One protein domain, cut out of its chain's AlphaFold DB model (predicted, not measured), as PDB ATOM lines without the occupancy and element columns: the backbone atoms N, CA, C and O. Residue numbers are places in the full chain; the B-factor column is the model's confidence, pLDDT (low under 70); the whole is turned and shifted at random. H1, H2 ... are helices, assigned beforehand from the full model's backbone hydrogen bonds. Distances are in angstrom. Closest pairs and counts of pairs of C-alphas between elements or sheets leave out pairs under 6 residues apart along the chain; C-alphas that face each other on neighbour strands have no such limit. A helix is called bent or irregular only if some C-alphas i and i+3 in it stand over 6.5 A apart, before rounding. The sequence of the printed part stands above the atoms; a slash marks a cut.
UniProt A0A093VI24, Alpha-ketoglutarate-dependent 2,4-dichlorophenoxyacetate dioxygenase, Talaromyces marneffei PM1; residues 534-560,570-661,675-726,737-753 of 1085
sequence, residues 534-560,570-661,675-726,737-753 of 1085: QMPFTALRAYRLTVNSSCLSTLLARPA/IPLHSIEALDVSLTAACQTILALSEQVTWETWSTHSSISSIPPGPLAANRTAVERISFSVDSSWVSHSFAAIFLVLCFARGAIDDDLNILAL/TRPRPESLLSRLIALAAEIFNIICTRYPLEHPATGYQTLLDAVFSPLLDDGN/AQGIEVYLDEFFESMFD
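What this domain is: This is residues 534 to 560, 570 to 661, 675 to 726 and 737 to 753 of the 1085 residues of the protein "Alpha-ketoglutarate-dependent 2,4-dichlorophenoxyacetate dioxygenase" of Talaromyces marneffei PM1 (UniProt A0A093VI24). A bundle of five tilted helices is built round H5, with the pair H1 and H2 on one side of it and the pair H6 and H7 on the other. H8 crosses one end of this body, while H4 packs across H6 at the other end and little H3 lies farther out there. The printed part has 188 residues with eight named helices, H1 to H8 in chain order, and no named strand: an all-helix class. The whole is compact, with a radius of gyration of the C-alphas of 15.7 A, and rounded, spanning 44 by 38 by 34 A.

Where its parts are: H1, residues 537 to 556, begins with C-alpha 537 at (134.078, 102.995, 178.090) and measures 26.6 A. It has a kink of 51 degrees near residue 550 and is irregular, C-alphas 551 and 554 being 7.7 A apart. H2, residues 572 to 590, measures 27.0 A. H3 is residues 598 to 601 and H4 residues 619 to 625. H5, residues 630 to 648, measures 27.1 A, and H6, residues 682 to 700, 27.6 A. H7, residues 707 to 722, measures 19.7 A, has a kink of 42 degrees near residue 714 and is only just irregular, C-alphas 717 and 720 being 6.8 A apart. H8, residues 739 to 752, measures 20.6 A and ends with C-alpha 752 at (157.349, 110.214, 175.233).

How they stand to each other: H1, H2, H5, H6 and H7 form an up-and-down bundle, each running against the one before it. H5 and H6 are the hubs, touching four helices each. H1 and H2 touch at a steep tilt of 41 degrees, closest at the C-alphas of Leu 545 and Ser 581, 4.5 A. Residues 582 to 589 of H2 touch H5, closest at the C-alphas of Ala 585 and Ala 639, 4.4 A. H5 and H7 touch at a shallow tilt of 16 degrees, the same way, closest at the C-alphas of Trp 633 and Ala 707, 6.2 A. H6 and H7 form a helical hairpin, closest at the C-alphas of Cys 698 and Thr 708, 5.5 A. H4 touches H6, about perpendicular at 75 degrees, closest at the C-alphas of Val 622 and Ile 693, 6.5 A. H8 touches H1 with residues 748 to 752, closest at the C-alphas of Phe 752 and Ser 553, 6.1 A. H3 touches no helix. Every O i to N i+4 pair is within hydrogen-bond range in H2, H4 and H5; the counts are 11 of 16 in H1, 14 of 15 in H6, 8 of 12 in H7 and 9 of 10 in H8, and H3 is too short for such a pair.

The domain as a whole: Residues 561 to 569, 662 to 674 and 727 to 736 are not printed, with C-alpha gaps of 15.9, 20.1 and 17.7 A. The link from H3 to H4 is long. Mean pLDDT of the printed part is 81.1, and 26 residues are under 70, among them 602 to 605 and 737 to 741.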
ATOM      1  N   GLN A 534     131.885 103.430 183.574       85.31
ATOM      2  CA  GLN A 534     132.424 102.081 183.788       85.31
ATOM      3  C   GLN A 534     133.194 101.535 182.576       85.31
ATOM      4  O   GLN A 534     133.128 102.069 181.464       85.31
ATOM      5  N   MET A 535     133.912 100.424 182.780       87.94
ATOM      6  CA  MET A 535     134.407  99.613 181.663       87.94
ATOM      7  C   MET A 535     133.226  99.089 180.818       87.94
ATOM      8  O   MET A 535     132.185  98.744 181.381       87.94
ATOM      9  N   PRO A 536     133.360  98.995 179.483       91.50
ATOM     10  CA  PRO A 536     134.576  99.197 178.685       91.50
ATOM     11  C   PRO A 536     134.871 100.664 178.305       91.50
ATOM     12  O   PRO A 536     135.944 100.949 177.777       91.50
ATOM     13  N   PHE A 537     133.964 101.608 178.568       91.12
ATOM     14  CA  PHE A 537     134.078 102.995 178.090       91.12
ATOM     15  C   PHE A 537     135.198 103.803 178.760       91.12
ATOM     16  O   PHE A 537     135.783 104.680 178.126       91.12
ATOM     17  N   THR A 538     135.555 103.481 180.005       91.19
ATOM     18  CA  THR A 538     136.770 104.017 180.646       91.19
ATOM     19  C   THR A 538     138.037 103.640 179.874       91.19
ATOM     20  O   THR A 538     138.871 104.506 179.617       91.19
ATOM     21  N   ALA A 539     138.149 102.385 179.428       92.88
ATOM     22  CA  ALA A 539     139.283 101.910 178.637       92.88
ATOM     23  C   ALA A 539     139.314 102.526 177.227       92.88
ATOM     24  O   ALA A 539     140.386 102.910 176.772       92.88
ATOM     25  N   LEU A 540     138.159 102.704 176.566       94.25
ATOM     26  CA  LEU A 540     138.074 103.423 175.283       94.25
ATOM     27  C   LEU A 540     138.716 104.816 175.375       94.25
ATOM     28  O   LEU A 540     139.527 105.181 174.524       94.25
ATOM     29  N   ARG A 541     138.354 105.602 176.400       93.31
ATOM     30  CA  ARG A 541     138.881 106.964 176.571       93.31
ATOM     31  C   ARG A 541     140.368 106.963 176.906       93.31
ATOM     32  O   ARG A 541     141.102 107.739 176.302       93.31
ATOM     33  N   ALA A 542     140.817 106.058 177.779       92.88
ATOM     34  CA  ALA A 542     142.238 105.871 178.062       92.88
ATOM     35  C   ALA A 542     143.029 105.525 176.785       92.88
ATOM     36  O   ALA A 542     144.030 106.170 176.488       92.88
ATOM     37  N   TYR A 543     142.539 104.580 175.973       94.50
ATOM     38  CA  TYR A 543     143.196 104.163 174.730       94.50
ATOM     39  C   TYR A 543     143.250 105.304 173.710       94.50
ATOM     40  O   TYR A 543     144.319 105.573 173.169       94.50
ATOM     41  N   ARG A 544     142.134 106.014 173.477       93.94
ATOM     42  CA  ARG A 544     142.119 107.211 172.617       93.94
ATOM     43  C   ARG A 544     143.145 108.239 173.086       93.94
ATOM     44  O   ARG A 544     143.925 108.719 172.267       93.94
ATOM     45  N   LEU A 545     143.160 108.547 174.383       94.00
ATOM     46  CA  LEU A 545     144.054 109.537 174.970       94.00
ATOM     47  C   LEU A 545     145.527 109.149 174.787       94.00
ATOM     48  O   LEU A 545     146.249 109.912 174.150       94.00
ATOM     49  N   THR A 546     145.952 107.968 175.251       90.25
ATOM     50  CA  THR A 546     147.352 107.507 175.172       90.25
ATOM     51  C   THR A 546     147.843 107.334 173.734       90.25
ATOM     52  O   THR A 546     148.965 107.720 173.405       90.25
ATOM     53  N   VAL A 547     147.015 106.771 172.846       90.81
ATOM     54  CA  VAL A 547     147.410 106.532 171.448       90.81
ATOM     55  C   VAL A 547     147.590 107.851 170.695       90.81
ATOM     56  O   VAL A 547     148.580 108.007 169.984       90.81
ATOM     57  N   ASN A 548     146.686 108.820 170.872       92.56
ATOM     58  CA  ASN A 548     146.819 110.125 170.221       92.56
ATOM     59  C   ASN A 548     147.907 110.986 170.873       92.56
ATOM     60  O   ASN A 548     148.657 111.642 170.149       92.56
ATOM     61  N   SER A 549     148.062 110.934 172.204       89.88
ATOM     62  CA  SER A 549     149.061 111.753 172.895       89.88
ATOM     63  C   SER A 549     150.477 111.390 172.469       89.88
ATOM     64  O   SER A 549     151.290 112.296 172.349       89.88
ATOM     65  N   SER A 550     150.749 110.117 172.150       80.88
ATOM     66  CA  SER A 550     152.076 109.607 171.756       80.88
ATOM     67  C   SER A 550     152.772 110.374 170.619       80.88
ATOM     68  O   SER A 550     153.996 110.481 170.609       80.88
ATOM     69  N   CYS A 551     152.018 110.977 169.691       79.38
ATOM     70  CA  CYS A 551     152.580 111.734 168.566       79.38
ATOM     71  C   CYS A 551     152.770 113.242 168.843       79.38
ATOM     72  O   CYS A 551     153.154 113.989 167.942       79.38
ATOM     73  N   LEU A 552     152.505 113.700 170.073       84.31
ATOM     74  CA  LEU A 552     152.535 115.116 170.459       84.31
ATOM     75  C   LEU A 552     153.870 115.578 171.066       84.31
ATOM     76  O   LEU A 552     153.944 116.719 171.521       84.31
ATOM     77  N   SER A 553     154.928 114.753 171.060       76.81
ATOM     78  CA  SER A 553     156.211 115.094 171.706       76.81
ATOM     79  C   SER A 553     156.784 116.420 171.199       76.81
ATOM     80  O   SER A 553     157.201 117.259 171.987       76.81
ATOM     81  N   THR A 554     156.724 116.659 169.887       72.00
ATOM     82  CA  THR A 554     157.207 117.892 169.244       72.00
ATOM     83  C   THR A 554     156.342 119.116 169.533       72.00
ATOM     84  O   THR A 554     156.847 120.233 169.484       72.00
ATOM     85  N   LEU A 555     155.054 118.920 169.826       76.88
ATOM     86  CA  LEU A 555     154.106 119.985 170.150       76.88
ATOM     87  C   LEU A 555     154.212 120.405 171.625       76.88
ATOM     88  O   LEU A 555     154.104 121.585 171.940       76.88
ATOM     89  N   LEU A 556     154.391 119.428 172.519       78.81
ATOM     90  CA  LEU A 556     154.407 119.613 173.973       78.81
ATOM     91  C   LEU A 556     155.832 119.724 174.552       78.81
ATOM     92  O   LEU A 556     155.994 119.810 175.771       78.81
ATOM     93  N   ALA A 557     156.856 119.723 173.694       71.50
ATOM     94  CA  ALA A 557     158.237 119.998 174.069       71.50
ATOM     95  C   ALA A 557     158.387 121.409 174.662       71.50
ATOM     96  O   ALA A 557     157.606 122.322 174.386       71.50
ATOM     97  N   ARG A 558     159.426 121.606 175.477       65.56
ATOM     98  CA  ARG A 558     159.692 122.901 176.111       65.56
ATOM     99  C   ARG A 558     160.036 123.960 175.045       65.56
ATOM    100  O   ARG A 558     160.977 123.738 174.278       65.56
ATOM    101  N   PRO A 559     159.347 125.115 174.993       54.34
ATOM    102  CA  PRO A 559     159.714 126.192 174.079       54.34
ATOM    103  C   PRO A 559     161.105 126.732 174.441       54.34
ATOM    104  O   PRO A 559     161.358 127.082 175.597       54.34
ATOM    105  N   ALA A 560     162.023 126.788 173.472       46.72
ATOM    106  CA  ALA A 560     163.377 127.269 173.734       46.72
ATOM    107  C   ALA A 560     163.391 128.801 173.948       46.72
ATOM    108  O   ALA A 560     162.611 129.503 173.300       46.72
ATOM    109  N   ILE A 570     153.896 122.937 162.049       65.56
ATOM    110  CA  ILE A 570     153.172 121.904 162.813       65.56
ATOM    111  C   ILE A 570     152.285 121.062 161.875       65.56
ATOM    112  O   ILE A 570     151.409 121.614 161.203       65.56
ATOM    113  N   PRO A 571     152.454 119.725 161.812       71.38
ATOM    114  CA  PRO A 571     151.634 118.886 160.949       71.38
ATOM    115  C   PRO A 571     150.161 118.873 161.374       71.38
ATOM    116  O   PRO A 571     149.842 118.662 162.543       71.38
ATOM    117  N   LEU A 572     149.244 118.971 160.405       79.25
ATOM    118  CA  LEU A 572     147.796 118.937 160.659       79.25
ATOM    119  C   LEU A 572     147.356 117.715 161.488       79.25
ATOM    120  O   LEU A 572     146.469 117.829 162.324       79.25
ATOM    121  N   HIS A 573     147.994 116.556 161.295       81.56
ATOM    122  CA  HIS A 573     147.654 115.338 162.035       81.56
ATOM    123  C   HIS A 573     148.019 115.405 163.529       81.56
ATOM    124  O   HIS A 573     147.350 114.763 164.330       81.56
ATOM    125  N   SER A 574     149.021 116.198 163.919       83.69
ATOM    126  CA  SER A 574     149.345 116.451 165.330       83.69
ATOM    127  C   SER A 574     148.272 117.319 165.994       83.69
ATOM    128  O   SER A 574     147.958 117.131 167.162       83.69
ATOM    129  N   ILE A 575     147.649 118.226 165.234       85.44
ATOM    130  CA  ILE A 575     146.512 119.040 165.696       85.44
ATOM    131  C   ILE A 575     145.252 118.170 165.825       85.44
ATOM    132  O   ILE A 575     144.533 118.277 166.815       85.44
ATOM    133  N   GLU A 576     145.009 117.267 164.867       87.62
ATOM    134  CA  GLU A 576     143.943 116.255 164.967       87.62
ATOM    135  C   GLU A 576     144.122 115.357 166.199       87.62
ATOM    136  O   GLU A 576     143.160 115.106 166.920       87.62
ATOM    137  N   ALA A 577     145.348 114.894 166.450       90.94
ATOM    138  CA  ALA A 577     145.672 114.057 167.596       90.94
ATOM    139  C   ALA A 577     145.488 114.801 168.925       90.94
ATOM    140  O   ALA A 577     144.839 114.275 169.829       90.94
ATOM    141  N   LEU A 578     145.981 116.043 169.023       91.88
ATOM    142  CA  LEU A 578     145.771 116.895 170.193       91.88
ATOM    143  C   LEU A 578     144.279 117.049 170.493       91.88
ATOM    144  O   LEU A 578     143.877 116.883 171.638       91.88
ATOM    145  N   ASP A 579     143.452 117.315 169.482       91.19
ATOM    146  CA  ASP A 579     142.016 117.507 169.683       91.19
ATOM    147  C   ASP A 579     141.308 116.249 170.220       91.19
ATOM    148  O   ASP A 579     140.489 116.324 171.142       91.19
ATOM    149  N   VAL A 580     141.675 115.073 169.699       92.31
ATOM    150  CA  VAL A 580     141.171 113.785 170.200       92.31
ATOM    151  C   VAL A 580     141.656 113.523 171.631       92.31
ATOM    152  O   VAL A 580     140.856 113.107 172.469       92.31
ATOM    153  N   SER A 581     142.923 113.811 171.948       94.62
ATOM    154  CA  SER A 581     143.462 113.680 173.308       94.62
ATOM    155  C   SER A 581     142.777 114.627 174.297       94.62
ATOM    156  O   SER A 581     142.332 114.174 175.351       94.62
ATOM    157  N   LEU A 582     142.613 115.913 173.965       94.12
ATOM    158  CA  LEU A 582     141.904 116.884 174.809       94.12
ATOM    159  C   LEU A 582     140.453 116.443 175.054       94.12
ATOM    160  O   LEU A 582     139.990 116.455 176.194       94.12
ATOM    161  N   THR A 583     139.754 115.988 174.009       92.50
ATOM    162  CA  THR A 583     138.367 115.506 174.112       92.50
ATOM    163  C   THR A 583     138.272 114.267 175.008       92.50
ATOM    164  O   THR A 583     137.447 114.232 175.924       92.50
ATOM    165  N   ALA A 584     139.151 113.278 174.816       94.00
ATOM    166  CA  ALA A 584     139.191 112.063 175.632       94.00
ATOM    167  C   ALA A 584     139.556 112.347 177.103       94.00
ATOM    168  O   ALA A 584     138.976 111.738 178.008       94.00
ATOM    169  N   ALA A 585     140.461 113.297 177.357       95.69
ATOM    170  CA  ALA A 585     140.806 113.752 178.702       95.69
ATOM    171  C   ALA A 585     139.611 114.437 179.393       95.69
ATOM    172  O   ALA A 585     139.232 114.039 180.496       95.69
ATOM    173  N   CYS A 586     138.944 115.380 178.715       93.44
ATOM    174  CA  CYS A 586     137.738 116.042 179.226       93.44
ATOM    175  C   CYS A 586     136.633 115.038 179.562       93.44
ATOM    176  O   CYS A 586     136.093 115.057 180.665       93.44
ATOM    177  N   GLN A 587     136.319 114.127 178.636       90.81
ATOM    178  CA  GLN A 587     135.294 113.100 178.838       90.81
ATOM    179  C   GLN A 587     135.644 112.138 179.982       90.81
ATOM    180  O   GLN A 587     134.746 111.651 180.664       90.81
ATOM    181  N   THR A 588     136.931 111.867 180.226       93.12
ATOM    182  CA  THR A 588     137.367 111.020 181.348       93.12
ATOM    183  C   THR A 588     137.037 111.661 182.694       93.12
ATOM    184  O   THR A 588     136.485 110.988 183.557       93.12
ATOM    185  N   ILE A 589     137.278 112.965 182.847       93.19
ATOM    186  CA  ILE A 589     136.940 113.712 184.069       93.19
ATOM    187  C   ILE A 589     135.412 113.891 184.190       93.19
ATOM    188  O   ILE A 589     134.821 113.615 185.234       93.19
ATOM    189  N   LEU A 590     134.745 114.295 183.102       90.88
ATOM    190  CA  LEU A 590     133.308 114.599 183.086       90.88
ATOM    191  C   LEU A 590     132.397 113.386 183.315       90.88
ATOM    192  O   LEU A 590     131.277 113.567 183.793       90.88
ATOM    193  N   ALA A 591     132.857 112.161 183.036       89.75
ATOM    194  CA  ALA A 591     132.101 110.929 183.297       89.75
ATOM    195  C   ALA A 591     131.686 110.744 184.768       89.75
ATOM    196  O   ALA A 591     130.739 110.008 185.057       89.75
ATOM    197  N   LEU A 592     132.372 111.419 185.691       91.31
ATOM    198  CA  LEU A 592     132.109 111.373 187.127       91.31
ATOM    199  C   LEU A 592     131.420 112.648 187.649       91.31
ATOM    200  O   LEU A 592     131.357 112.844 188.860       91.31
ATOM    201  N   SER A 593     130.889 113.507 186.770       91.19
ATOM    202  CA  SER A 593     130.177 114.739 187.148       91.19
ATOM    203  C   SER A 593     128.659 114.554 187.298       91.19
ATOM    204  O   SER A 593     128.066 113.649 186.712       91.19
ATOM    205  N   GLU A 594     128.007 115.416 188.082       88.81
ATOM    206  CA  GLU A 594     126.539 115.457 188.215       88.81
ATOM    207  C   GLU A 594     125.850 115.994 186.955       88.81
ATOM    208  O   GLU A 594     124.722 115.617 186.647       88.81
ATOM    209  N   GLN A 595     126.535 116.870 186.217       82.81
ATOM    210  CA  GLN A 595     126.012 117.558 185.034       82.81
ATOM    211  C   GLN A 595     125.886 116.629 183.814       82.81
ATOM    212  O   GLN A 595     125.271 117.007 182.817       82.81
ATOM    213  N   VAL A 596     126.468 115.430 183.884       77.12
ATOM    214  CA  VAL A 596     126.531 114.472 182.782       77.12
ATOM    215  C   VAL A 596     125.753 113.206 183.140       77.12
ATOM    216  O   VAL A 596     126.228 112.327 183.859       77.12
ATOM    217  N   THR A 597     124.536 113.107 182.606       75.12
ATOM    218  CA  THR A 597     123.705 111.899 182.672       75.12
ATOM    219  C   THR A 597     123.893 111.062 181.402       75.12
ATOM    220  O   THR A 597     124.560 111.485 180.456       75.12
ATOM    221  N   TRP A 598     123.327 109.849 181.343       70.44
ATOM    222  CA  TRP A 598     123.443 109.036 180.124       70.44
ATOM    223  C   TRP A 598     122.688 109.683 178.949       70.44
ATOM    224  O   TRP A 598     123.162 109.634 177.815       70.44
ATOM    225  N   GLU A 599     121.554 110.340 179.223       71.75
ATOM    226  CA  GLU A 599     120.757 111.065 178.230       71.75
ATOM    227  C   GLU A 599     121.580 112.187 177.581       71.75
ATOM    228  O   GLU A 599     121.549 112.357 176.359       71.75
ATOM    229  N   THR A 600     122.348 112.929 178.390       73.19
ATOM    230  CA  THR A 600     123.185 114.039 177.918       73.19
ATOM    231  C   THR A 600     124.549 113.597 177.392       73.19
ATOM    232  O   THR A 600     125.155 114.338 176.626       73.19
ATOM    233  N   TRP A 601     125.035 112.385 177.698       76.56
ATOM    234  CA  TRP A 601     126.346 111.913 177.221       76.56
ATOM    235  C   TRP A 601     126.504 112.037 175.702       76.56
ATOM    236  O   TRP A 601     127.524 112.519 175.212       76.56
ATOM    237  N   SER A 602     125.455 111.676 174.955       67.12
ATOM    238  CA  SER A 602     125.427 111.780 173.490       67.12
ATOM    239  C   SER A 602     125.599 113.208 172.955       67.12
ATOM    240  O   SER A 602     126.016 113.374 171.808       67.12
ATOM    241  N   THR A 603     125.318 114.236 173.766       62.31
ATOM    242  CA  THR A 603     125.513 115.641 173.394       62.31
ATOM    243  C   THR A 603     126.896 116.167 173.760       62.31
ATOM    244  O   THR A 603     127.237 117.231 173.268       62.31
ATOM    245  N   HIS A 604     127.700 115.449 174.556       64.31
ATOM    246  CA  HIS A 604     129.051 115.843 174.995       64.31
ATOM    247  C   HIS A 604     130.178 115.206 174.153       64.31
ATOM    248  O   HIS A 604     131.254 114.863 174.655       64.31
ATOM    249  N   SER A 605     129.942 115.042 172.849       64.25
ATOM    250  CA  SER A 605     130.917 114.502 171.888       64.25
ATOM    251  C   SER A 605     132.067 115.465 171.554       64.25
ATOM    252  O   SER A 605     133.069 115.038 170.988       64.25
ATOM    253  N   SER A 606     131.947 116.747 171.917       71.56
ATOM    254  CA  SER A 606     132.941 117.796 171.663       71.56
ATOM    255  C   SER A 606     133.180 118.656 172.906       71.56
ATOM    256  O   SER A 606     132.252 118.931 173.670       71.56
ATOM    257  N   ILE A 607     134.395 119.185 173.062       81.38
ATOM    258  CA  ILE A 607     134.742 120.164 174.109       81.38
ATOM    259  C   ILE A 607     133.766 121.358 174.096       81.38
ATOM    260  O   ILE A 607     133.309 121.808 175.143       81.38
ATOM    261  N   SER A 608     133.341 121.812 172.909       74.81
ATOM    262  CA  SER A 608     132.418 122.949 172.759       74.81
ATOM    263  C   SER A 608     130.975 122.680 173.203       74.81
ATOM    264  O   SER A 608     130.152 123.590 173.167       74.81
ATOM    265  N   SER A 609     130.650 121.438 173.565       75.44
ATOM    266  CA  SER A 609     129.318 121.015 174.019       75.44
ATOM    267  C   SER A 609     129.251 120.718 175.523       75.44
ATOM    268  O   SER A 609     128.219 120.275 176.029       75.44
ATOM    269  N   ILE A 610     130.339 120.976 176.255       80.44
ATOM    270  CA  ILE A 610     130.369 120.934 177.720       80.44
ATOM    271  C   ILE A 610     129.566 122.141 178.246       80.44
ATOM    272  O   ILE A 610     129.798 123.266 177.793       80.44
ATOM    273  N   PRO A 611     128.609 121.957 179.175       73.75
ATOM    274  CA  PRO A 611     127.726 123.038 179.602       73.75
ATOM    275  C   PRO A 611     128.496 124.137 180.359       73.75
ATOM    276  O   PRO A 611     129.451 123.830 181.079       73.75
ATOM    277  N   PRO A 612     128.095 125.416 180.257       76.94
ATOM    278  CA  PRO A 612     128.614 126.479 181.115       76.94
ATOM    279  C   PRO A 612     128.057 126.357 182.547       76.94
ATOM    280  O   PRO A 612     126.912 125.951 182.738       76.94
ATOM    281  N   GLY A 613     128.845 126.755 183.552       82.06
ATOM    282  CA  GLY A 613     128.458 126.722 184.975       82.06
ATOM    283  C   GLY A 613     129.291 125.759 185.836       82.06
ATOM    284  O   GLY A 613     130.155 125.053 185.313       82.06
ATOM    285  N   PRO A 614     129.099 125.734 187.166       83.06
ATOM    286  CA  PRO A 614     129.894 124.888 188.054       83.06
ATOM    287  C   PRO A 614     129.764 123.402 187.691       83.06
ATOM    288  O   PRO A 614     128.679 122.926 187.355       83.06
ATOM    289  N   LEU A 615     130.886 122.687 187.762       90.56
ATOM    290  CA  LEU A 615     130.935 121.229 187.693       90.56
ATOM    291  C   LEU A 615     131.030 120.685 189.123       90.56
ATOM    292  O   LEU A 615     131.706 121.294 189.950       90.56
ATOM    293  N   ALA A 616     130.356 119.572 189.403       91.44
ATOM    294  CA  ALA A 616     130.352 118.926 190.717       91.44
ATOM    295  C   ALA A 616     130.448 117.405 190.565       91.44
ATOM    296  O   ALA A 616     129.916 116.843 189.603       91.44
ATOM    297  N   ALA A 617     131.120 116.734 191.496       93.25
ATOM    298  CA  ALA A 617     131.333 115.294 191.453       93.25
ATOM    299  C   ALA A 617     130.063 114.499 191.818       93.25
ATOM    300  O   ALA A 617     129.522 114.600 192.922       93.25
ATOM    301  N   ASN A 618     129.622 113.620 190.915       91.88
ATOM    302  CA  ASN A 618     128.524 112.690 191.156       91.88
ATOM    303  C   ASN A 618     128.973 111.618 192.152       91.88
ATOM    304  O   ASN A 618     129.625 110.639 191.784       91.88
ATOM    305  N   ARG A 619     128.592 111.793 193.420       90.69
ATOM    306  CA  ARG A 619     129.009 110.920 194.527       90.69
ATOM    307  C   ARG A 619     128.769 109.439 194.241       90.69
ATOM    308  O   ARG A 619     129.678 108.647 194.440       90.69
ATOM    309  N   THR A 620     127.616 109.062 193.689       88.88
ATOM    310  CA  THR A 620     127.316 107.655 193.369       88.88
ATOM    311  C   THR A 620     128.163 107.110 192.213       88.88
ATOM    312  O   THR A 620     128.469 105.919 192.192       88.88
ATOM    313  N   ALA A 621     128.572 107.941 191.250       88.94
ATOM    314  CA  ALA A 621     129.532 107.536 190.221       88.94
ATOM    315  C   ALA A 621     130.943 107.361 190.811       88.94
ATOM    316  O   ALA A 621     131.584 106.338 190.571       88.94
ATOM    317  N   VAL A 622     131.380 108.317 191.639       90.75
ATOM    318  CA  VAL A 622     132.668 108.308 192.353       90.75
ATOM    319  C   VAL A 622     132.788 107.092 193.291       90.75
ATOM    320  O   VAL A 622     133.805 106.403 193.293       90.75
ATOM    321  N   GLU A 623     131.719 106.743 194.011       88.12
ATOM    322  CA  GLU A 623     131.630 105.537 194.851       88.12
ATOM    323  C   GLU A 623     131.682 104.224 194.059       88.12
ATOM    324  O   GLU A 623     132.149 103.213 194.575       88.12
ATOM    325  N   ARG A 624     131.202 104.192 192.810       88.12
ATOM    326  CA  ARG A 624     131.319 102.983 191.976       88.12
ATOM    327  C   ARG A 624     132.747 102.787 191.490       88.12
ATOM    328  O   ARG A 624     133.203 101.646 191.440       88.12
ATOM    329  N   ILE A 625     133.432 103.870 191.117       89.75
ATOM    330  CA  ILE A 625     134.801 103.803 190.595       89.75
ATOM    331  C   ILE A 625     135.854 103.596 191.687       89.75
ATOM    332  O   ILE A 625     136.910 103.065 191.371       89.75
ATOM    333  N   SER A 626     135.590 103.859 192.975       89.38
ATOM    334  CA  SER A 626     136.550 103.482 194.035       89.38
ATOM    335  C   SER A 626     136.886 101.981 194.041       89.38
ATOM    336  O   SER A 626     137.995 101.606 194.386       89.38
ATOM    337  N   PHE A 627     135.990 101.112 193.563       91.19
ATOM    338  CA  PHE A 627     136.256  99.672 193.422       91.19
ATOM    339  C   PHE A 627     137.001  99.285 192.126       91.19
ATOM    340  O   PHE A 627     137.199  98.095 191.864       91.19
ATOM    341  N   SER A 628     137.392 100.249 191.286       91.75
ATOM    342  CA  SER A 628     138.043  99.975 190.001       91.75
ATOM    343  C   SER A 628     139.484  99.494 190.135       91.75
ATOM    344  O   SER A 628     140.161  99.787 191.118       91.75
ATOM    345  N   VAL A 629     139.965  98.811 189.095       90.62
ATOM    346  CA  VAL A 629     141.375  98.424 188.933       90.62
ATOM    347  C   VAL A 629     142.308  99.638 188.946       90.62
ATOM    348  O   VAL A 629     141.935 100.719 188.481       90.62
ATOM    349  N   ASP A 630     143.543  99.458 189.417       86.56
ATOM    350  CA  ASP A 630     144.499 100.553 189.649       86.56
ATOM    351  C   ASP A 630     144.790 101.373 188.373       86.56
ATOM    352  O   ASP A 630     144.924 102.597 188.427       86.56
ATOM    353  N   SER A 631     144.796 100.738 187.195       83.62
ATOM    354  CA  SER A 631     145.001 101.414 185.901       83.62
ATOM    355  C   SER A 631     143.888 102.405 185.527       83.62
ATOM    356  O   SER A 631     144.117 103.328 184.740       83.62
ATOM    357  N   SER A 632     142.695 102.282 186.118       88.75
ATOM    358  CA  SER A 632     141.640 103.293 185.972       88.75
ATOM    359  C   SER A 632     142.033 104.587 186.687       88.75
ATOM    360  O   SER A 632     141.830 105.666 186.134       88.75
ATOM    361  N   TRP A 633     142.669 104.494 187.859       87.38
ATOM    362  CA  TRP A 633     143.170 105.646 188.615       87.38
ATOM    363  C   TRP A 633     144.335 106.343 187.914       87.38
ATOM    364  O   TRP A 633     144.314 107.568 187.803       87.38
ATOM    365  N   VAL A 634     145.260 105.566 187.333       84.94
ATOM    366  CA  VAL A 634     146.301 106.073 186.417       84.94
ATOM    367  C   VAL A 634     145.677 106.859 185.259       84.94
ATOM    368  O   VAL A 634     146.127 107.951 184.933       84.94
ATOM    369  N   SER A 635     144.613 106.335 184.646       88.56
ATOM    370  CA  SER A 635     143.980 106.970 183.480       88.56
ATOM    371  C   SER A 635     143.309 108.309 183.816       88.56
ATOM    372  O   SER A 635     143.378 109.245 183.019       88.56
ATOM    373  N   HIS A 636     142.678 108.431 184.991       91.38
ATOM    374  CA  HIS A 636     142.029 109.678 185.416       91.38
ATOM    375  C   HIS A 636     143.048 110.746 185.845       91.38
ATOM    376  O   HIS A 636     142.869 111.915 185.499       91.38
ATOM    377  N   SER A 637     144.131 110.367 186.534       90.19
ATOM    378  CA  SER A 637     145.210 111.309 186.864       90.19
ATOM    379  C   SER A 637     145.971 111.750 185.608       90.19
ATOM    380  O   SER A 637     146.166 112.949 185.416       90.19
ATOM    381  N   PHE A 638     146.290 110.825 184.694       90.12
ATOM    382  CA  PHE A 638     146.899 111.139 183.395       90.12
ATOM    383  C   PHE A 638     146.053 112.134 182.591       90.12
ATOM    384  O   PHE A 638     146.593 113.112 182.082       90.12
ATOM    385  N   ALA A 639     144.730 111.938 182.512       94.12
ATOM    386  CA  ALA A 639     143.827 112.858 181.820       94.12
ATOM    387  C   ALA A 639     143.903 114.291 182.365       94.12
ATOM    388  O   ALA A 639     143.994 115.241 181.587       94.12
ATOM    389  N   ALA A 640     143.898 114.458 183.686       92.56
ATOM    390  CA  ALA A 640     143.900 115.781 184.295       92.56
ATOM    391  C   ALA A 640     145.283 116.467 184.226       92.56
ATOM    392  O   ALA A 640     145.359 117.657 183.917       92.56
ATOM    393  N   ILE A 641     146.380 115.718 184.405       90.06
ATOM    394  CA  ILE A 641     147.751 116.238 184.244       90.06
ATOM    395  C   ILE A 641     148.037 116.576 182.769       90.06
ATOM    396  O   ILE A 641     148.661 117.597 182.491       90.06
ATOM    397  N   PHE A 642     147.530 115.793 181.810       92.69
ATOM    398  CA  PHE A 642     147.672 116.071 180.376       92.69
ATOM    399  C   PHE A 642     147.056 117.420 179.968       92.69
ATOM    400  O   PHE A 642     147.670 118.157 179.195       92.69
ATOM    401  N   LEU A 643     145.882 117.779 180.508       92.88
ATOM    402  CA  LEU A 643     145.276 119.096 180.268       92.88
ATOM    403  C   LEU A 643     146.163 120.232 180.804       92.88
ATOM    404  O   LEU A 643     146.395 121.211 180.094       92.88
ATOM    405  N   VAL A 644     146.716 120.077 182.014       89.56
ATOM    406  CA  VAL A 644     147.652 121.055 182.594       89.56
ATOM    407  C   VAL A 644     148.938 121.159 181.773       89.56
ATOM    408  O   VAL A 644     149.374 122.271 181.496       89.56
ATOM    409  N   LEU A 645     149.514 120.039 181.328       86.75
ATOM    410  CA  LEU A 645     150.698 120.025 180.465       86.75
ATOM    411  C   LEU A 645     150.441 120.793 179.158       86.75
ATOM    412  O   LEU A 645     151.249 121.637 178.776       86.75
ATOM    413  N   CYS A 646     149.307 120.549 178.492       87.75
ATOM    414  CA  CYS A 646     148.950 121.255 177.260       87.75
ATOM    415  C   CYS A 646     148.842 122.772 177.472       87.75
ATOM    416  O   CYS A 646     149.320 123.543 176.638       87.75
ATOM    417  N   PHE A 647     148.244 123.202 178.588       85.06
ATOM    418  CA  PHE A 647     148.134 124.615 178.946       85.06
ATOM    419  C   PHE A 647     149.502 125.222 179.287       85.06
ATOM    420  O   PHE A 647     149.900 126.216 178.686       85.06
ATOM    421  N   ALA A 648     150.272 124.589 180.176       79.00
ATOM    422  CA  ALA A 648     151.586 125.058 180.621       79.00
ATOM    423  C   ALA A 648     152.602 125.196 179.472       79.00
ATOM    424  O   ALA A 648     153.407 126.127 179.469       79.00
ATOM    425  N   ARG A 649     152.537 124.312 178.465       78.12
ATOM    426  CA  ARG A 649     153.360 124.380 177.243       78.12
ATOM    427  C   ARG A 649     152.816 125.355 176.184       78.12
ATOM    428  O   ARG A 649     153.449 125.527 175.147       78.12
ATOM    429  N   GLY A 650     151.671 126.002 176.420       76.69
ATOM    430  CA  GLY A 650     151.059 126.969 175.502       76.69
ATOM    431  C   GLY A 650     150.404 126.351 174.259       76.69
ATOM    432  O   GLY A 650     150.175 127.054 173.278       76.69
ATOM    433  N   ALA A 651     150.101 125.049 174.275       81.50
ATOM    434  CA  ALA A 651     149.405 124.375 173.175       81.50
ATOM    435  C   ALA A 651     147.895 124.680 173.157       81.50
ATOM    436  O   ALA A 651     147.266 124.604 172.095       81.50
ATOM    437  N   ILE A 652     147.325 125.047 174.311       85.31
ATOM    438  CA  ILE A 652     145.925 125.460 174.491       85.31
ATOM    439  C   ILE A 652     145.803 126.716 175.363       85.31
ATOM    440  O   ILE A 652     146.699 127.007 176.156       85.31
ATOM    441  N   ASP A 653     144.674 127.419 175.253       85.50
ATOM    442  CA  ASP A 653     144.226 128.387 176.262       85.50
ATOM    443  C   ASP A 653     143.457 127.708 177.418       85.50
ATOM    444  O   ASP A 653     143.291 126.486 177.462       85.50
ATOM    445  N   ASP A 654     142.996 128.504 178.386       87.00
ATOM    446  CA  ASP A 654     142.242 128.034 179.551       87.00
ATOM    447  C   ASP A 654     140.786 127.624 179.229       87.00
ATOM    448  O   ASP A 654     140.148 126.946 180.033       87.00
ATOM    449  N   ASP A 655     140.278 127.931 178.031       87.75
ATOM    450  CA  ASP A 655     139.013 127.398 177.501       87.75
ATOM    451  C   ASP A 655     139.222 126.180 176.565       87.75
ATOM    452  O   ASP A 655     138.276 125.709 175.930       87.75
ATOM    453  N   LEU A 656     140.442 125.617 176.534       89.19
ATOM    454  CA  LEU A 656     140.865 124.443 175.756       89.19
ATOM    455  C   LEU A 656     140.816 124.647 174.225       89.19
ATOM    456  O   LEU A 656     140.741 123.684 173.451       89.19
ATOM    457  N   ASN A 657     140.905 125.893 173.752       86.62
ATOM    458  CA  ASN A 657     141.109 126.184 172.333       86.62
ATOM    459  C   ASN A 657     142.577 125.961 171.957       86.62
ATOM    460  O   ASN A 657     143.483 126.374 172.673       86.62
ATOM    461  N   ILE A 658     142.817 125.323 170.809       85.44
ATOM    462  CA  ILE A 658     144.165 124.972 170.349       85.44
ATOM    463  C   ILE A 658     144.872 126.212 169.787       85.44
ATOM    464  O   ILE A 658     144.437 126.780 168.785       85.44
ATOM    465  N   LEU A 659     146.000 126.585 170.394       77.00
ATOM    466  CA  LEU A 659     146.785 127.775 170.036       77.00
ATOM    467  C   LEU A 659     147.832 127.518 168.941       77.00
ATOM    468  O   LEU A 659     148.350 128.463 168.354       77.00
ATOM    469  N   ALA A 660     148.097 126.252 168.602       60.28
ATOM    470  CA  ALA A 660     149.139 125.807 167.663       60.28
ATOM    471  C   ALA A 660     149.043 126.353 166.213       60.28
ATOM    472  O   ALA A 660     149.916 126.071 165.396       60.28
ATOM    473  N   LEU A 661     147.998 127.117 165.874       52.12
ATOM    474  CA  LEU A 661     147.808 127.781 164.573       52.12
ATOM    475  C   LEU A 661     147.803 129.320 164.663       52.12
ATOM    476  O   LEU A 661     147.779 129.998 163.634       52.12
ATOM    477  N   THR A 675     149.594 132.966 182.569       60.50
ATOM    478  CA  THR A 675     148.956 133.414 183.811       60.50
ATOM    479  C   THR A 675     147.934 132.389 184.299       60.50
ATOM    480  O   THR A 675     147.307 131.724 183.474       60.50
ATOM    481  N   ARG A 676     147.740 132.311 185.628       70.94
ATOM    482  CA  ARG A 676     146.714 131.488 186.296       70.94
ATOM    483  C   ARG A 676     145.422 131.441 185.453       70.94
ATOM    484  O   ARG A 676     144.933 132.519 185.098       70.94
ATOM    485  N   PRO A 677     144.887 130.249 185.122       81.00
ATOM    486  CA  PRO A 677     143.688 130.141 184.298       81.00
ATOM    487  C   PRO A 677     142.526 130.867 184.981       81.00
ATOM    488  O   PRO A 677     142.432 130.881 186.213       81.00
ATOM    489  N   ARG A 678     141.634 131.489 184.204       85.00
ATOM    490  CA  ARG A 678     140.497 132.228 184.773       85.00
ATOM    491  C   ARG A 678     139.660 131.283 185.649       85.00
ATOM    492  O   ARG A 678     139.442 130.141 185.230       85.00
ATOM    493  N   PRO A 679     139.175 131.685 186.839       81.81
ATOM    494  CA  PRO A 679     138.400 130.795 187.713       81.81
ATOM    495  C   PRO A 679     137.159 130.191 187.035       81.81
ATOM    496  O   PRO A 679     136.800 129.042 187.283       81.81
ATOM    497  N   GLU A 680     136.527 130.947 186.137       84.62
ATOM    498  CA  GLU A 680     135.366 130.540 185.344       84.62
ATOM    499  C   GLU A 680     135.692 129.718 184.080       84.62
ATOM    500  O   GLU A 680     134.769 129.186 183.453       84.62
ATOM    501  N   SER A 681     136.973 129.606 183.707       89.31
ATOM    502  CA  SER A 681     137.416 128.892 182.502       89.31
ATOM    503  C   SER A 681     137.102 127.400 182.554       89.31
ATOM    504  O   SER A 681     136.967 126.794 183.627       89.31
ATOM    505  N   LEU A 682     137.002 126.773 181.381       91.25
ATOM    506  CA  LEU A 682     136.764 125.334 181.302       91.25
ATOM    507  C   LEU A 682     137.890 124.519 181.970       91.25
ATOM    508  O   LEU A 682     137.588 123.546 182.663       91.25
ATOM    509  N   LEU A 683     139.153 124.932 181.830       91.25
ATOM    510  CA  LEU A 683     140.300 124.261 182.447       91.25
ATOM    511  C   LEU A 683     140.209 124.274 183.978       91.25
ATOM    512  O   LEU A 683     140.259 123.210 184.594       91.25
ATOM    513  N   SER A 684     139.999 125.446 184.588       89.62
ATOM    514  CA  SER A 684     139.852 125.581 186.046       89.62
ATOM    515  C   SER A 684     138.716 124.715 186.589       89.62
ATOM    516  O   SER A 684     138.875 124.036 187.603       89.62
ATOM    517  N   ARG A 685     137.580 124.676 185.882       92.00
ATOM    518  CA  ARG A 685     136.400 123.883 186.262       92.00
ATOM    519  C   ARG A 685     136.647 122.373 186.167       92.00
ATOM    520  O   ARG A 685     136.207 121.640 187.049       92.00
ATOM    521  N   LEU A 686     137.347 121.906 185.131       92.94
ATOM    522  CA  LEU A 686     137.715 120.491 184.976       92.94
ATOM    523  C   LEU A 686     138.747 120.051 186.022       92.94
ATOM    524  O   LEU A 686     138.609 118.971 186.594       92.94
ATOM    525  N   ILE A 687     139.746 120.889 186.307       91.12
ATOM    526  CA  ILE A 687     140.769 120.614 187.324       91.12
ATOM    527  C   ILE A 687     140.150 120.585 188.730       91.12
ATOM    528  O   ILE A 687     140.420 119.662 189.496       91.12
ATOM    529  N   ALA A 688     139.268 121.535 189.057       90.56
ATOM    530  CA  ALA A 688     138.548 121.546 190.332       90.56
ATOM    531  C   ALA A 688     137.648 120.308 190.508       90.56
ATOM    532  O   ALA A 688     137.653 119.701 191.579       90.56
ATOM    533  N   LEU A 689     136.941 119.878 189.454       92.88
ATOM    534  CA  LEU A 689     136.174 118.627 189.458       92.88
ATOM    535  C   LEU A 689     137.084 117.403 189.669       92.88
ATOM    536  O   LEU A 689     136.754 116.526 190.466       92.88
ATOM    537  N   ALA A 690     138.238 117.339 188.996       93.25
ATOM    538  CA  ALA A 690     139.212 116.269 189.199       93.25
ATOM    539  C   ALA A 690     139.714 116.231 190.655       93.25
ATOM    540  O   ALA A 690     139.710 115.164 191.271       93.25
ATOM    541  N   ALA A 691     140.063 117.379 191.240       90.44
ATOM    542  CA  ALA A 691     140.453 117.473 192.647       90.44
ATOM    543  C   ALA A 691     139.331 117.005 193.598       90.44
ATOM    544  O   ALA A 691     139.593 116.246 194.532       90.44
ATOM    545  N   GLU A 692     138.070 117.385 193.344       91.69
ATOM    546  CA  GLU A 692     136.918 116.935 194.138       91.69
ATOM    547  C   GLU A 692     136.751 115.405 194.095       91.69
ATOM    548  O   GLU A 692     136.596 114.774 195.144       91.69
ATOM    549  N   ILE A 693     136.839 114.797 192.905       92.25
ATOM    550  CA  ILE A 693     136.715 113.342 192.703       92.25
ATOM    551  C   ILE A 693     137.746 112.573 193.540       92.25
ATOM    552  O   ILE A 693     137.382 111.627 194.244       92.25
ATOM    553  N   PHE A 694     139.021 112.975 193.489       90.62
ATOM    554  CA  PHE A 694     140.080 112.318 194.263       90.62
ATOM    555  C   PHE A 694     139.899 112.556 195.772       90.62
ATOM    556  O   PHE A 694     139.966 111.606 196.552       90.62
ATOM    557  N   ASN A 695     139.565 113.781 196.189       88.62
ATOM    558  CA  ASN A 695     139.374 114.129 197.599       88.62
ATOM    559  C   ASN A 695     138.213 113.354 198.263       88.62
ATOM    560  O   ASN A 695     138.362 112.859 199.383       88.62
ATOM    561  N   ILE A 696     137.078 113.168 197.571       89.44
ATOM    562  CA  ILE A 696     135.947 112.350 198.062       89.44
ATOM    563  C   ILE A 696     136.402 110.928 198.419       89.44
ATOM    564  O   ILE A 696     135.977 110.368 199.432       89.44
ATOM    565  N   ILE A 697     137.270 110.348 197.594       86.75
ATOM    566  CA  ILE A 697     137.734 108.969 197.739       86.75
ATOM    567  C   ILE A 697     138.804 108.854 198.817       86.75
ATOM    568  O   ILE A 697     138.699 107.983 199.676       86.75
ATOM    569  N   CYS A 698     139.790 109.746 198.827       82.31
ATOM    570  CA  CYS A 698     140.852 109.740 199.829       82.31
ATOM    571  C   CYS A 698     140.324 110.078 201.232       82.31
ATOM    572  O   CYS A 698     140.788 109.503 202.211       82.31
ATOM    573  N   THR A 699     139.271 110.895 201.344       82.12
ATOM    574  CA  THR A 699     138.544 111.098 202.613       82.12
ATOM    575  C   THR A 699     137.870 109.810 203.112       82.12
ATOM    576  O   THR A 699     137.773 109.594 204.319       82.12
ATOM    577  N   ARG A 700     137.392 108.946 202.204       78.19
ATOM    578  CA  ARG A 700     136.678 107.700 202.540       78.19
ATOM    579  C   ARG A 700     137.607 106.507 202.781       78.19
ATOM    580  O   ARG A 700     137.313 105.684 203.642       78.19
ATOM    581  N   TYR A 701     138.707 106.422 202.038       76.12
ATOM    582  CA  TYR A 701     139.657 105.306 202.053       76.12
ATOM    583  C   TYR A 701     141.106 105.807 202.261       76.12
ATOM    584  O   TYR A 701     141.957 105.632 201.384       76.12
ATOM    585  N   PRO A 702     141.416 106.451 203.405       64.00
ATOM    586  CA  PRO A 702     142.616 107.283 203.551       64.00
ATOM    587  C   PRO A 702     143.953 106.536 203.507       64.00
ATOM    588  O   PRO A 702     144.958 107.133 203.130       64.00
ATOM    589  N   LEU A 703     143.994 105.256 203.891       63.38
ATOM    590  CA  LEU A 703     145.258 104.553 204.145       63.38
ATOM    591  C   LEU A 703     145.721 103.614 203.019       63.38
ATOM    592  O   LEU A 703     146.914 103.354 202.931       63.38
ATOM    593  N   GLU A 704     144.826 103.077 202.178       68.69
ATOM    594  CA  GLU A 704     145.157 101.905 201.327       68.69
ATOM    595  C   GLU A 704     144.578 101.962 199.895       68.69
ATOM    596  O   GLU A 704     144.677 101.009 199.113       68.69
ATOM    597  N   HIS A 705     144.001 103.106 199.520       80.19
ATOM    598  CA  HIS A 705     143.445 103.351 198.191       80.19
ATOM    599  C   HIS A 705     144.501 103.958 197.243       80.19
ATOM    600  O   HIS A 705     145.232 104.864 197.650       80.19
ATOM    601  N   PRO A 706     144.589 103.538 195.963       76.88
ATOM    602  CA  PRO A 706     145.651 104.000 195.065       76.88
ATOM    603  C   PRO A 706     145.495 105.486 194.705       76.88
ATOM    604  O   PRO A 706     146.490 106.168 194.470       76.88
ATOM    605  N   ALA A 707     144.262 106.012 194.735       81.69
ATOM    606  CA  ALA A 707     143.984 107.435 194.536       81.69
ATOM    607  C   ALA A 707     144.764 108.347 195.500       81.69
ATOM    608  O   ALA A 707     145.117 109.445 195.093       81.69
ATOM    609  N   THR A 708     145.098 107.902 196.719       77.06
ATOM    610  CA  THR A 708     145.823 108.726 197.704       77.06
ATOM    611  C   THR A 708     147.247 109.058 197.253       77.06
ATOM    612  O   THR A 708     147.705 110.176 197.461       77.06
ATOM    613  N   GLY A 709     147.923 108.143 196.548       72.44
ATOM    614  CA  GLY A 709     149.229 108.436 195.944       72.44
ATOM    615  C   GLY A 709     149.134 109.463 194.809       72.44
ATOM    616  O   GLY A 709     149.983 110.343 194.689       72.44
ATOM    617  N   TYR A 710     148.071 109.390 194.000       78.25
ATOM    618  CA  TYR A 710     147.821 110.361 192.930       78.25
ATOM    619  C   TYR A 710     147.302 111.703 193.453       78.25
ATOM    620  O   TYR A 710     147.599 112.718 192.836       78.25
ATOM    621  N   GLN A 711     146.577 111.742 194.576       80.31
ATOM    622  CA  GLN A 711     146.088 112.987 195.168       80.31
ATOM    623  C   GLN A 711     147.254 113.931 195.473       80.31
ATOM    624  O   GLN A 711     147.211 115.074 195.043       80.31
ATOM    625  N   THR A 712     148.327 113.449 196.107       72.94
ATOM    626  CA  THR A 712     149.517 114.266 196.400       72.94
ATOM    627  C   THR A 712     150.136 114.877 195.136       72.94
ATOM    628  O   THR A 712     150.535 116.040 195.140       72.94
ATOM    629  N   LEU A 713     150.188 114.114 194.038       71.62
ATOM    630  CA  LEU A 713     150.678 114.589 192.739       71.62
ATOM    631  C   LEU A 713     149.735 115.639 192.130       71.62
ATOM    632  O   LEU A 713     150.187 116.679 191.657       71.62
ATOM    633  N   LEU A 714     148.427 115.381 192.158       79.50
ATOM    634  CA  LEU A 714     147.406 116.285 191.633       79.50
ATOM    635  C   LEU A 714     147.356 117.588 192.441       79.50
ATOM    636  O   LEU A 714     147.361 118.655 191.843       79.50
ATOM    637  N   ASP A 715     147.411 117.532 193.771       76.94
ATOM    638  CA  ASP A 715     147.451 118.708 194.644       76.94
ATOM    639  C   ASP A 715     148.710 119.559 194.381       76.94
ATOM    640  O   ASP A 715     148.611 120.784 194.305       76.94
ATOM    641  N   ALA A 716     149.874 118.937 194.151       71.50
ATOM    642  CA  ALA A 716     151.107 119.646 193.792       71.50
ATOM    643  C   ALA A 716     151.024 120.368 192.430       71.50
ATOM    644  O   ALA A 716     151.585 121.453 192.275       71.50
ATOM    645  N   VAL A 717     150.311 119.794 191.453       74.38
ATOM    646  CA  VAL A 717     150.108 120.392 190.118       74.38
ATOM    647  C   VAL A 717     148.957 121.410 190.104       74.38
ATOM    648  O   VAL A 717     149.029 122.415 189.398       74.38
ATOM    649  N   PHE A 718     147.892 121.181 190.875       82.44
ATOM    650  CA  PHE A 718     146.651 121.958 190.823       82.44
ATOM    651  C   PHE A 718     146.605 123.109 191.819       82.44
ATOM    652  O   PHE A 718     146.078 124.163 191.473       82.44
ATOM    653  N   SER A 719     147.144 122.945 193.031       73.12
ATOM    654  CA  SER A 719     147.090 123.983 194.070       73.12
ATOM    655  C   SER A 719     147.617 125.344 193.571       73.12
ATOM    656  O   SER A 719     146.891 126.330 193.701       73.12
ATOM    657  N   PRO A 720     148.761 125.433 192.856       70.88
ATOM    658  CA  PRO A 720     149.258 126.712 192.336       70.88
ATOM    659  C   PRO A 720     148.411 127.327 191.205       70.88
ATOM    660  O   PRO A 720     148.554 128.513 190.908       70.88
ATOM    661  N   LEU A 721     147.548 126.539 190.555       73.19
ATOM    662  CA  LEU A 721     146.610 127.007 189.526       73.19
ATOM    663  C   LEU A 721     145.254 127.402 190.135       73.19
ATOM    664  O   LEU A 721     144.583 128.307 189.634       73.19
ATOM    665  N   LEU A 722     144.854 126.745 191.226       71.56
ATOM    666  CA  LEU A 722     143.564 126.938 191.884       71.56
ATOM    667  C   LEU A 722     143.587 127.954 193.037       71.56
ATOM    668  O   LEU A 722     142.529 128.514 193.306       71.56
ATOM    669  N   ASP A 723     144.720 128.234 193.692       67.12
ATOM    670  CA  ASP A 723     144.768 129.114 194.877       67.12
ATOM    671  C   ASP A 723     144.370 130.574 194.577       67.12
ATOM    672  O   ASP A 723     144.907 131.240 193.689       67.12
ATOM    673  N   ASP A 724     143.426 131.085 195.368       53.91
ATOM    674  CA  ASP A 724     142.888 132.443 195.304       53.91
ATOM    675  C   ASP A 724     143.806 133.512 195.915       53.91
ATOM    676  O   ASP A 724     143.499 134.703 195.828       53.91
ATOM    677  N   GLY A 725     144.904 133.119 196.568       53.06
ATOM    678  CA  GLY A 725     145.800 134.028 197.289       53.06
ATOM    679  C   GLY A 725     145.229 134.520 198.626       53.06
ATOM    680  O   GLY A 725     145.873 135.294 199.333       53.06
ATOM    681  N   ASN A 726     144.045 134.039 199.018       40.72
ATOM    682  CA  ASN A 726     143.411 134.308 200.311       40.72
ATOM    683  C   ASN A 726     143.869 133.307 201.389       40.72
ATOM    684  O   ASN A 726     143.063 132.607 202.002       40.72
ATOM    685  N   ALA A 737     158.085 127.965 193.318       38.75
ATOM    686  CA  ALA A 737     157.631 127.937 191.916       38.75
ATOM    687  C   ALA A 737     158.569 127.213 190.910       38.75
ATOM    688  O   ALA A 737     158.356 127.274 189.702       38.75
ATOM    689  N   GLN A 738     159.610 126.536 191.396       42.25
ATOM    690  CA  GLN A 738     160.430 125.577 190.654       42.25
ATOM    691  C   GLN A 738     159.830 124.152 190.659       42.25
ATOM    692  O   GLN A 738     160.293 123.314 189.894       42.25
ATOM    693  N   GLY A 739     158.809 123.867 191.482       57.78
ATOM    694  CA  GLY A 739     158.273 122.513 191.685       57.78
ATOM    695  C   GLY A 739     157.448 121.932 190.527       57.78
ATOM    696  O   GLY A 739     157.670 120.788 190.150       57.78
ATOM    697  N   ILE A 740     156.515 122.697 189.941       68.06
ATOM    698  CA  ILE A 740     155.558 122.154 188.947       68.06
ATOM    699  C   ILE A 740     156.267 121.673 187.672       68.06
ATOM    700  O   ILE A 740     155.910 120.628 187.137       68.06
ATOM    701  N   GLU A 741     157.288 122.400 187.201       68.50
ATOM    702  CA  GLU A 741     158.029 122.018 185.988       68.50
ATOM    703  C   GLU A 741     158.707 120.670 186.130       68.50
ATOM    704  O   GLU A 741     158.712 119.926 185.165       68.50
ATOM    705  N   VAL A 742     159.259 120.344 187.302       71.00
ATOM    706  CA  VAL A 742     159.930 119.054 187.507       71.00
ATOM    707  C   VAL A 742     158.921 117.925 187.303       71.00
ATOM    708  O   VAL A 742     159.176 117.030 186.509       71.00
ATOM    709  N   TYR A 743     157.727 118.032 187.892       70.44
ATOM    710  CA  TYR A 743     156.657 117.054 187.681       70.44
ATOM    711  C   TYR A 743     156.142 117.011 186.232       70.44
ATOM    712  O   TYR A 743     155.858 115.929 185.725       70.44
ATOM    713  N   LEU A 744     156.010 118.155 185.550       74.56
ATOM    714  CA  LEU A 744     155.545 118.203 184.154       74.56
ATOM    715  C   LEU A 744     156.614 117.757 183.142       74.56
ATOM    716  O   LEU A 744     156.259 117.193 182.108       74.56
ATOM    717  N   ASP A 745     157.895 117.988 183.428       72.38
ATOM    718  CA  ASP A 745     159.032 117.503 182.649       72.38
ATOM    719  C   ASP A 745     159.198 115.985 182.863       72.38
ATOM    720  O   ASP A 745     159.196 115.256 181.876       72.38
ATOM    721  N   GLU A 746     159.192 115.475 184.105       70.62
ATOM    722  CA  GLU A 746     159.200 114.027 184.408       70.62
ATOM    723  C   GLU A 746     158.010 113.292 183.763       70.62
ATOM    724  O   GLU A 746     158.168 112.228 183.158       70.62
ATOM    725  N   PHE A 747     156.805 113.867 183.844       72.50
ATOM    726  CA  PHE A 747     155.603 113.317 183.212       72.50
ATOM    727  C   PHE A 747     155.689 113.339 181.679       72.50
ATOM    728  O   PHE A 747     155.264 112.384 181.028       72.50
ATOM    729  N   PHE A 748     156.260 114.394 181.090       74.56
ATOM    730  CA  PHE A 748     156.526 114.464 179.653       74.56
ATOM    731  C   PHE A 748     157.556 113.405 179.225       74.56
ATOM    732  O   PHE A 748     157.302 112.666 178.273       74.56
ATOM    733  N   GLU A 749     158.667 113.258 179.951       71.00
ATOM    734  CA  GLU A 749     159.695 112.256 179.648       71.00
ATOM    735  C   GLU A 749     159.151 110.827 179.748       71.00
ATOM    736  O   GLU A 749     159.333 110.033 178.821       71.00
ATOM    737  N   SER A 750     158.372 110.532 180.793       68.88
ATOM    738  CA  SER A 750     157.667 109.256 180.946       68.88
ATOM    739  C   SER A 750     156.601 109.002 179.871       68.88
ATOM    740  O   SER A 750     156.291 107.841 179.600       68.88
ATOM    741  N   MET A 751     156.003 110.042 179.281       70.88
ATOM    742  CA  MET A 751     154.977 109.904 178.237       70.88
ATOM    743  C   MET A 751     155.582 109.617 176.857       70.88
ATOM    744  O   MET A 751     154.959 108.924 176.050       70.88
ATOM    745  N   PHE A 752     156.771 110.159 176.579       68.69
ATOM    746  CA  PHE A 752     157.349 110.214 175.233       68.69
ATOM    747  C   PHE A 752     158.641 109.415 175.034       68.69
ATOM    748  O   PHE A 752     159.204 109.458 173.940       68.69
ATOM    749  N   ASP A 753     159.120 108.706 176.063       63.78
ATOM    750  CA  ASP A 753     160.440 108.058 176.076       63.78
ATOM    751  C   ASP A 753     161.567 109.045 175.682       63.78
ATOM    752  O   ASP A 753     162.532 108.689 174.995       63.78
TER     753      ASP A 753